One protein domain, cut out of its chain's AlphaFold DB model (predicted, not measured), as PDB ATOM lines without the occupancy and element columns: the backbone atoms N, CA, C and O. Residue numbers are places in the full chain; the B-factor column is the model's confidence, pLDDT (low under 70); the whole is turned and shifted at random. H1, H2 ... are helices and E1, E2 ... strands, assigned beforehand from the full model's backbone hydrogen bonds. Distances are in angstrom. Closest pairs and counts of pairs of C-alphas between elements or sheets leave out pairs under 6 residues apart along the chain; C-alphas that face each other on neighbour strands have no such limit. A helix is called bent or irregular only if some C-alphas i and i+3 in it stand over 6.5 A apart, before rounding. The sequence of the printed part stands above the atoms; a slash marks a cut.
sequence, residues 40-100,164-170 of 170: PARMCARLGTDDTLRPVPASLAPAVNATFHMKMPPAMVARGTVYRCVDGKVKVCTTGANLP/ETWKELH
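AT A GLANCE: This is residues 40 to 100 and 164 to 170 of the 170 residues of an uncharacterized protein of Rhodospirillales bacterium 69-11 (UniProt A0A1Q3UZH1). A small, twisted sheet of three antiparallel strands forms a wall, with H3 at the end where E1 and E3 finish and E2 begins, and the short H1 over E3 near that strand's first residue. H2 and H3 meet at a steep angle and only graze the sheet, while the last printed stretch runs beside E3, where residues 167 to 168 pair with residues 91 to 92. The printed part has 68 residues with three named helices and three named strands, in the chain order H1, E1, H2, H3, E2, E3; the sheet order is E1, E2, E3, and the class is mixed, helices and strands. The whole is compact, with a radius of gyration of the C-alphas of 11.1 A and a rounded outline spanning 30 by 24 by 17 A.

HOW THE PARTS SIT: The sheet holds E1, residues 50 to 55, E2, residues 81 to 86, and E3, residues 89 to 94; E1 and E3 are edge strands. It is only just strongly twisted, with C-alphas up to 4.0 A off its best plane. E1 and E2 are antiparallel at 158 degrees, with N 83 and O 54 within hydrogen-bond range at 2.8 A. E2 and E3 form a hairpin at 152 degrees, with N 82 and O 93 within hydrogen-bond range at 2.9 A. H1, residues 40 to 43, is on the sheet at a height over the sheet of 7.1 A and only just over E3, with 3 C-alphas falling on that strand; the closest C-alphas of H1 and E3, Ala 41 and Lys 89, are 5.5 A apart. H2, residues 58 to 68, only grazes the sheet; its closest C-alpha pair with E3 is Val 64 and Val 92, 7.7 A. H3, residues 74 to 80, only grazes the sheet with its residues 76 to 80; its closest C-alpha pair with E3 is Gly 80 and Thr 94, 5.5 A. H2 and H3 touch, their closest C-alphas being those of Ala 58 and Pro 74, 4.9 A apart; they run the same way at a steep tilt of 69 degrees, only just short of about perpendicular. H1 and H2 are close but not clearly touching, with the closest C-alphas, Pro 40 and Leu 60, 7.9 A apart, and H1 and H3 are apart. Every O i to N i+4 pair is within hydrogen-bond range in H3, against 5 of 7 in H2; H1 is too short for such a pair.

IN THESE COORDINATES: H1 begins at C-alpha 40, (46.107, -0.968, 302.746), and is 5.7 A long. E1 measures 13.8 A, E2 16.1 A and E3 16.6 A, the last ending at C-alpha 94, (54.752, 12.129, 300.128). H2 measures 15.3 A and is irregular, with C-alphas 59 and 62 7.5 A apart; H3 measures 9.9 A.

THE WHOLE: The C-alphas farthest apart, those of Arg 46 and Ala 97, are 32.8 A apart. Residues 101 to 163 are not printed, and C-alphas 100 and 164 are 10.1 A apart across the cut. No link between named elements is long. The mean pLDDT of the printed part is 92.8, and no printed residue is under 70.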
ATOM      1  N   PRO A  40      44.663  -1.198 302.744       77.38
ATOM      2  CA  PRO A  40      46.107  -0.968 302.746       77.38
ATOM      3  C   PRO A  40      46.875  -1.935 303.654       77.38
ATOM      4  O   PRO A  40      47.908  -2.473 303.260       77.38
ATOM      5  N   ALA A  41      46.322  -2.260 304.826       76.44
ATOM      6  CA  ALA A  41      46.902  -3.197 305.789       76.44
ATOM      7  C   ALA A  41      47.321  -4.557 305.186       76.44
ATOM      8  O   ALA A  41      48.312  -5.146 305.620       76.44
ATOM      9  N   ARG A  42      46.634  -5.050 304.145       85.62
ATOM     10  CA  ARG A  42      46.993  -6.321 303.488       85.62
ATOM     11  C   ARG A  42      48.365  -6.285 302.818       85.62
ATOM     12  O   ARG A  42      48.995  -7.336 302.701       85.62
ATOM     13  N   MET A  43      48.847  -5.106 302.423       88.19
ATOM     14  CA  MET A  43      50.154  -4.936 301.782       88.19
ATOM     15  C   MET A  43      51.314  -5.269 302.727       88.19
ATOM     16  O   MET A  43      52.342  -5.767 302.274       88.19
ATOM     17  N   CYS A  44      51.145  -5.029 304.032       94.12
ATOM     18  CA  CYS A  44      52.202  -5.197 305.028       94.12
ATOM     19  C   CYS A  44      51.956  -6.339 306.023       94.12
ATOM     20  O   CYS A  44      52.901  -6.761 306.686       94.12
ATOM     21  N   ALA A  45      50.745  -6.908 306.075       89.31
ATOM     22  CA  ALA A  45      50.351  -7.910 307.070       89.31
ATOM     23  C   ALA A  45      51.322  -9.100 307.217       89.31
ATOM     24  O   ALA A  45      51.535  -9.578 308.324       89.31
ATOM     25  N   ARG A  46      51.925  -9.578 306.117       90.31
ATOM     26  CA  ARG A  46      52.895 -10.694 306.147       90.31
ATOM     27  C   ARG A  46      54.356 -10.261 306.251       90.31
ATOM     28  O   ARG A  46      55.205 -11.097 306.526       90.31
ATOM     29  N   LEU A  47      54.653  -8.991 305.976       91.56
ATOM     30  CA  LEU A  47      56.024  -8.479 305.931       91.56
ATOM     31  C   LEU A  47      56.519  -8.036 307.311       91.56
ATOM     32  O   LEU A  47      57.721  -8.044 307.554       91.56
ATOM     33  N   GLY A  48      55.613  -7.652 308.214       92.12
ATOM     34  CA  GLY A  48      56.001  -7.050 309.486       92.12
ATOM     35  C   GLY A  48      56.648  -5.686 309.246       92.12
ATOM     36  O   GLY A  48      55.983  -4.774 308.747       92.12
ATOM     37  N   THR A  49      57.928  -5.553 309.585       96.00
ATOM     38  CA  THR A  49      58.715  -4.333 309.358       96.00
ATOM     39  C   THR A  49      59.669  -4.533 308.184       96.00
ATOM     40  O   THR A  49      60.534  -5.404 308.217       96.00
ATOM     41  N   ASP A  50      59.516  -3.700 307.157       96.06
ATOM     42  CA  ASP A  50      60.317  -3.693 305.935       96.06
ATOM     43  C   ASP A  50      60.511  -2.241 305.484       96.06
ATOM     44  O   ASP A  50      59.567  -1.574 305.051       96.06
ATOM     45  N   ASP A  51      61.749  -1.762 305.604       96.62
ATOM     46  CA  ASP A  51      62.141  -0.382 305.309       96.62
ATOM     47  C   ASP A  51      62.310  -0.113 303.797       96.62
ATOM     48  O   ASP A  51      62.675   0.999 303.406       96.62
ATOM     49  N   THR A  52      62.056  -1.103 302.932       96.31
ATOM     50  CA  THR A  52      62.123  -0.937 301.476       96.31
ATOM     51  C   THR A  52      61.060   0.046 300.998       96.31
ATOM     52  O   THR A  52      59.860  -0.222 301.080       96.31
ATOM     53  N   LEU A  53      61.505   1.170 300.433       96.00
ATOM     54  CA  LEU A  53      60.621   2.185 299.871       96.00
ATOM     55  C   LEU A  53      60.020   1.703 298.553       96.00
ATOM     56  O   LEU A  53      60.738   1.349 297.618       96.00
ATOM     57  N   ARG A  54      58.692   1.716 298.469       95.19
ATOM     58  CA  ARG A  54      57.947   1.274 297.287       95.19
ATOM     59  C   ARG A  54      56.954   2.345 296.855       95.19
ATOM     60  O   ARG A  54      56.390   3.014 297.718       95.19
ATOM     61  N   PRO A  55      56.698   2.521 295.550       94.62
ATOM     62  CA  PRO A  55      55.686   3.465 295.095       94.62
ATOM     63  C   PRO A  55      54.296   3.029 295.566       94.62
ATOM     64  O   PRO A  55      53.964   1.840 295.548       94.62
ATOM     65  N   VAL A  56      53.470   3.989 295.972       94.00
ATOM     66  CA  VAL A  56      52.070   3.720 296.315       94.00
ATOM     67  C   VAL A  56      51.258   3.461 295.035       94.00
ATOM     68  O   VAL A  56      51.337   4.258 294.098       94.00
ATOM     69  N   PRO A  57      50.445   2.387 294.964       93.56
ATOM     70  CA  PRO A  57      49.524   2.177 293.850       93.56
ATOM     71  C   PRO A  57      48.583   3.371 293.646       93.56
ATOM     72  O   PRO A  57      48.018   3.895 294.604       93.56
ATOM     73  N   ALA A  58      48.338   3.766 292.393       94.62
ATOM     74  CA  ALA A  58      47.457   4.898 292.075       94.62
ATOM     75  C   ALA A  58      46.023   4.723 292.619       94.62
ATOM     76  O   ALA A  58      45.350   5.711 292.914       94.62
ATOM     77  N   SER A  59      45.567   3.480 292.802       92.25
ATOM     78  CA  SER A  59      44.272   3.159 293.415       92.25
ATOM     79  C   SER A  59      44.141   3.641 294.865       92.25
ATOM     80  O   SER A  59      43.024   3.869 295.319       92.25
ATOM     81  N   LEU A  60      45.253   3.854 295.579       94.00
ATOM     82  CA  LEU A  60      45.263   4.357 296.958       94.00
ATOM     83  C   LEU A  60      45.283   5.889 297.046       94.00
ATOM     84  O   LEU A  60      45.351   6.447 298.140       94.00
ATOM     85  N   ALA A  61      45.185   6.592 295.914       95.06
ATOM     86  CA  ALA A  61      45.170   8.048 295.880       95.06
ATOM     87  C   ALA A  61      44.117   8.705 296.789       95.06
ATOM     88  O   ALA A  61      44.477   9.667 297.469       95.06
ATOM     89  N   PRO A  62      42.864   8.210 296.884       95.00
ATOM     90  CA  PRO A  62      41.893   8.761 297.828       95.00
ATOM     91  C   PRO A  62      42.353   8.658 299.290       95.00
ATOM     92  O   PRO A  62      42.247   9.635 300.027       95.00
ATOM     93  N   ALA A  63      42.924   7.517 299.691       94.81
ATOM     94  CA  ALA A  63      43.393   7.287 301.058       94.81
ATOM     95  C   ALA A  63      44.619   8.150 301.402       94.81
ATOM     96  O   ALA A  63      44.673   8.764 302.468       94.81
ATOM     97  N   VAL A  64      45.579   8.276 300.477       95.50
ATOM     98  CA  VAL A  64      46.741   9.165 300.652       95.50
ATOM     99  C   VAL A  64      46.295  10.622 300.767       95.50
ATOM    100  O   VAL A  64      46.704  11.327 301.686       95.50
ATOM    101  N   ASN A  65      45.414  11.073 299.872       95.44
ATOM    102  CA  ASN A  65      44.875  12.430 299.916       95.44
ATOM    103  C   ASN A  65      44.142  12.716 301.232       95.44
ATOM    104  O   ASN A  65      44.329  13.791 301.797       95.44
ATOM    105  N   ALA A  66      43.365  11.761 301.750       95.69
ATOM    106  CA  ALA A  66      42.719  11.892 303.053       95.69
ATOM    107  C   ALA A  66      43.745  11.996 304.197       95.69
ATOM    108  O   ALA A  66      43.626  12.883 305.036       95.69
ATOM    109  N   THR A  67      44.781  11.150 304.179       95.06
ATOM    110  CA  THR A  67      45.837  11.090 305.207       95.06
ATOM    111  C   THR A  67      46.614  12.400 305.336       95.06
ATOM    112  O   THR A  67      46.987  12.797 306.437       95.06
ATOM    113  N   PHE A  68      46.859  13.083 304.217       93.62
ATOM    114  CA  PHE A  68      47.641  14.321 304.182       93.62
ATOM    115  C   PHE A  68      46.802  15.583 303.935       93.62
ATOM    116  O   PHE A  68      47.364  16.660 303.752       93.62
ATOM    117  N   HIS A  69      45.471  15.472 303.904       93.88
ATOM    118  CA  HIS A  69      44.555  16.576 303.589       93.88
ATOM    119  C   HIS A  69      44.857  17.271 302.245       93.88
ATOM    120  O   HIS A  69      44.778  18.492 302.114       93.88
ATOM    121  N   MET A  70      45.190  16.477 301.227       92.56
ATOM    122  CA  MET A  70      45.545  16.938 299.883       92.56
ATOM    123  C   MET A  70      44.480  16.567 298.842       92.56
ATOM    124  O   MET A  70      43.540  15.820 299.107       92.56
ATOM    125  N   LYS A  71      44.624  17.103 297.624       94.88
ATOM    126  CA  LYS A  71      43.787  16.777 296.454       94.88
ATOM    127  C   LYS A  71      44.651  16.536 295.216       94.88
ATOM    128  O   LYS A  71      44.521  17.218 294.204       94.88
ATOM    129  N   MET A  72      45.574  15.585 295.313       94.00
ATOM    130  CA  MET A  72      46.444  15.211 294.201       94.00
ATOM    131  C   MET A  72      45.744  14.227 293.250       94.00
ATOM    132  O   MET A  72      45.094  13.287 293.715       94.00
ATOM    133  N   PRO A  73      45.910  14.370 291.921       96.69
ATOM    134  CA  PRO A  73      45.482  13.349 290.969       96.69
ATOM    135  C   PRO A  73      46.168  11.995 291.238       96.69
ATOM    136  O   PRO A  73      47.328  11.987 291.661       96.69
ATOM    137  N   PRO A  74      45.543  10.845 290.918       96.25
ATOM    138  CA  PRO A  74      46.122   9.530 291.207       96.25
ATOM    139  C   PRO A  74      47.531   9.304 290.655       96.25
ATOM    140  O   PRO A  74      48.400   8.771 291.343       96.25
ATOM    141  N   ALA A  75      47.793   9.780 289.437       95.75
ATOM    142  CA  ALA A  75      49.117   9.690 288.828       95.75
ATOM    143  C   ALA A  75      50.176  10.520 289.578       95.75
ATOM    144  O   ALA A  75      51.350  10.167 289.577       95.75
ATOM    145  N   MET A  76      49.775  11.622 290.219       95.06
ATOM    146  CA  MET A  76      50.667  12.435 291.045       95.06
ATOM    147  C   MET A  76      50.942  11.752 292.387       95.06
ATOM    148  O   MET A  76      52.101  11.689 292.784       95.06
ATOM    149  N   VAL A  77      49.923  11.159 293.023       95.75
ATOM    150  CA  VAL A  77      50.111  10.340 294.235       95.75
ATOM    151  C   VAL A  77      51.120   9.223 293.978       95.75
ATOM    152  O   VAL A  77      52.088   9.106 294.721       95.75
ATOM    153  N   ALA A  78      50.933   8.446 292.907       94.88
ATOM    154  CA  ALA A  78      51.783   7.292 292.609       94.88
ATOM    155  C   ALA A  78      53.250   7.661 292.330       94.88
ATOM    156  O   ALA A  78      54.147   6.868 292.598       94.88
ATOM    157  N   ARG A  79      53.507   8.865 291.798       94.19
ATOM    158  CA  ARG A  79      54.870   9.367 291.557       94.19
ATOM    159  C   ARG A  79      55.502  10.013 292.787       94.19
ATOM    160  O   ARG A  79      56.712   9.921 292.954       94.19
ATOM    161  N   GLY A  80      54.707  10.714 293.592       94.00
ATOM    162  CA  GLY A  80      55.194  11.522 294.712       94.00
ATOM    163  C   GLY A  80      55.140  10.826 296.067       94.00
ATOM    164  O   GLY A  80      55.672  11.358 297.029       94.00
ATOM    165  N   THR A  81      54.488   9.666 296.178       96.69
ATOM    166  CA  THR A  81      54.271   8.993 297.464       96.69
ATOM    167  C   THR A  81      54.880   7.604 297.465       96.69
ATOM    168  O   THR A  81      54.605   6.779 296.590       96.69
ATOM    169  N   VAL A  82      55.671   7.336 298.496       97.12
ATOM    170  CA  VAL A  82      56.225   6.017 298.785       97.12
ATOM    171  C   VAL A  82      55.590   5.439 300.038       97.12
ATOM    172  O   VAL A  82      55.094   6.172 300.894       97.12
ATOM    173  N   TYR A  83      55.618   4.117 300.153       97.31
ATOM    174  CA  TYR A  83      55.272   3.406 301.369       97.31
ATOM    175  C   TYR A  83      56.409   2.501 301.836       97.31
ATOM    176  O   TYR A  83      57.258   2.087 301.043       97.31
ATOM    177  N   ARG A  84      56.377   2.184 303.128       97.44
ATOM    178  CA  ARG A  84      57.151   1.120 303.774       97.44
ATOM    179  C   ARG A  84      56.267   0.392 304.786       97.44
ATOM    180  O   ARG A  84      55.202   0.902 305.155       97.44
ATOM    181  N   CYS A  85      56.699  -0.778 305.235       96.75
ATOM    182  CA  CYS A  85      55.972  -1.546 306.239       96.75
ATOM    183  C   CYS A  85      56.588  -1.347 307.621       96.75
ATOM    184  O   CYS A  85      57.798  -1.487 307.786       96.75
ATOM    185  N   VAL A  86      55.757  -1.034 308.612       95.69
ATOM    186  CA  VAL A  86      56.167  -0.895 310.013       95.69
ATOM    187  C   VAL A  86      55.176  -1.665 310.867       95.69
ATOM    188  O   VAL A  86      53.995  -1.326 310.890       95.69
ATOM    189  N   ASP A  87      55.645  -2.721 311.524       93.81
ATOM    190  CA  ASP A  87      54.854  -3.592 312.399       93.81
ATOM    191  C   ASP A  87      53.561  -4.096 311.734       93.81
ATOM    192  O   ASP A  87      52.472  -4.085 312.308       93.81
ATOM    193  N   GLY A  88      53.672  -4.501 310.467       93.56
ATOM    194  CA  GLY A  88      52.562  -5.021 309.668       93.56
ATOM    195  C   GLY A  88      51.624  -3.948 309.107       93.56
ATOM    196  O   GLY A  88      50.684  -4.281 308.386       93.56
ATOM    197  N   LYS A  89      51.884  -2.665 309.383       93.88
ATOM    198  CA  LYS A  89      51.084  -1.523 308.925       93.88
ATOM    199  C   LYS A  89      51.760  -0.806 307.766       93.88
ATOM    200  O   LYS A  89      52.986  -0.726 307.692       93.88
ATOM    201  N   VAL A  90      50.949  -0.232 306.882       96.12
ATOM    202  CA  VAL A  90      51.438   0.634 305.804       96.12
ATOM    203  C   VAL A  90      51.699   2.023 306.372       96.12
ATOM    204  O   VAL A  90      50.782   2.683 306.862       96.12
ATOM    205  N   LYS A  91      52.946   2.486 306.277       97.38
ATOM    206  CA  LYS A  91      53.297   3.895 306.470       97.38
ATOM    207  C   LYS A  91      53.577   4.506 305.103       97.38
ATOM    208  O   LYS A  91      54.269   3.886 304.302       97.38
ATOM    209  N   VAL A  92      53.062   5.700 304.840       97.38
ATOM    210  CA  VAL A  92      53.264   6.465 303.606       97.38
ATOM    211  C   VAL A  92      53.994   7.772 303.882       97.38
ATOM    212  O   VAL A  92      53.834   8.369 304.946       97.38
ATOM    213  N   CYS A  93      54.768   8.226 302.904       97.06
ATOM    214  CA  CYS A  93      55.394   9.539 302.883       97.06
ATOM    215  C   CYS A  93      55.268  10.129 301.478       97.06
ATOM    216  O   CYS A  93      55.577   9.453 300.493       97.06
ATOM    217  N   THR A  94      54.807  11.376 301.386       95.06
ATOM    218  CA  THR A  94      54.752  12.129 300.128       95.06
ATOM    219  C   THR A  94      55.896  13.138 300.082       95.06
ATOM    220  O   THR A  94      56.062  13.931 301.008       95.06
ATOM    221  N   THR A  95      56.665  13.136 298.995       90.81
ATOM    222  CA  THR A  95      57.717  14.123 298.745       90.81
ATOM    223  C   THR A  95      57.120  15.477 298.353       90.81
ATOM    224  O   THR A  95      56.178  15.573 297.569       90.81
ATOM    225  N   GLY A  96      57.686  16.552 298.898       82.69
ATOM    226  CA  GLY A  96      57.264  17.932 298.649       82.69
ATOM    227  C   GLY A  96      57.749  18.850 299.769       82.69
ATOM    228  O   GLY A  96      58.147  18.354 300.811       82.69
ATOM    229  N   ALA A  97      57.759  20.170 299.555       75.12
ATOM    230  CA  ALA A  97      58.037  21.188 300.586       75.12
ATOM    231  C   ALA A  97      59.211  20.870 301.552       75.12
ATOM    232  O   ALA A  97      59.103  21.108 302.750       75.12
ATOM    233  N   ASN A  98      60.329  20.340 301.034       72.00
ATOM    234  CA  ASN A  98      61.516  19.919 301.800       72.00
ATOM    235  C   ASN A  98      61.323  18.719 302.750       72.00
ATOM    236  O   ASN A  98      62.114  18.556 303.672       72.00
ATOM    237  N   LEU A  99      60.316  17.870 302.539       83.69
ATOM    238  CA  LEU A  99      60.048  16.694 303.370       83.69
ATOM    239  C   LEU A  99      60.822  15.463 302.856       83.69
ATOM    240  O   LEU A  99      60.521  14.973 301.758       83.69
ATOM    241  N   PRO A 100      61.796  14.931 303.618       87.31
ATOM    242  CA  PRO A 100      62.494  13.713 303.240       87.31
ATOM    243  C   PRO A 100      61.618  12.487 303.535       87.31
ATOM    244  O   PRO A 100      61.099  12.311 304.640       87.31
ATOM    245  N   GLU A 164      57.661  12.454 311.798       92.62
ATOM    246  CA  GLU A 164      56.666  13.456 311.442       92.62
ATOM    247  C   GLU A 164      56.215  13.362 309.977       92.62
ATOM    248  O   GLU A 164      55.052  13.671 309.695       92.62
ATOM    249  N   THR A 165      57.079  12.911 309.057       93.75
ATOM    250  CA  THR A 165      56.767  12.827 307.613       93.75
ATOM    251  C   THR A 165      56.077  11.522 307.220       93.75
ATOM    252  O   THR A 165      55.390  11.470 306.199       93.75
ATOM    253  N   TRP A 166      56.193  10.486 308.052       96.31
ATOM    254  CA  TRP A 166      55.642   9.158 307.798       96.31
ATOM    255  C   TRP A 166      54.293   8.944 308.497       96.31
ATOM    256  O   TRP A 166      54.212   8.868 309.722       96.31
ATOM    257  N   LYS A 167      53.212   8.797 307.721       96.06
ATOM    258  CA  LYS A 167      51.837   8.638 308.234       96.06
ATOM    259  C   LYS A 167      51.314   7.225 308.032       96.06
ATOM    260  O   LYS A 167      51.642   6.579 307.046       96.06
ATOM    261  N   GLU A 168      50.512   6.725 308.969       95.56
ATOM    262  CA  GLU A 168      49.794   5.458 308.771       95.56
ATOM    263  C   GLU A 168      48.712   5.633 307.714       95.56
ATOM    264  O   GLU A 168      47.988   6.625 307.742       95.56
ATOM    265  N   LEU A 169      48.623   4.681 306.788       93.94
ATOM    266  CA  LEU A 169      47.556   4.636 305.799       93.94
ATOM    267  C   LEU A 169      46.460   3.698 306.315       93.94
ATOM    268  O   LEU A 169      46.692   2.491 306.431       93.94
ATOM    269  N   HIS A 170      45.302   4.271 306.646       81.12
ATOM    270  CA  HIS A 170      44.127   3.569 307.171       81.12
ATOM    271  C   HIS A 170      43.130   3.212 306.066       81.12
ATOM    272  O   HIS A 170      42.963   4.032 305.132       81.12
TER     273      HIS A 170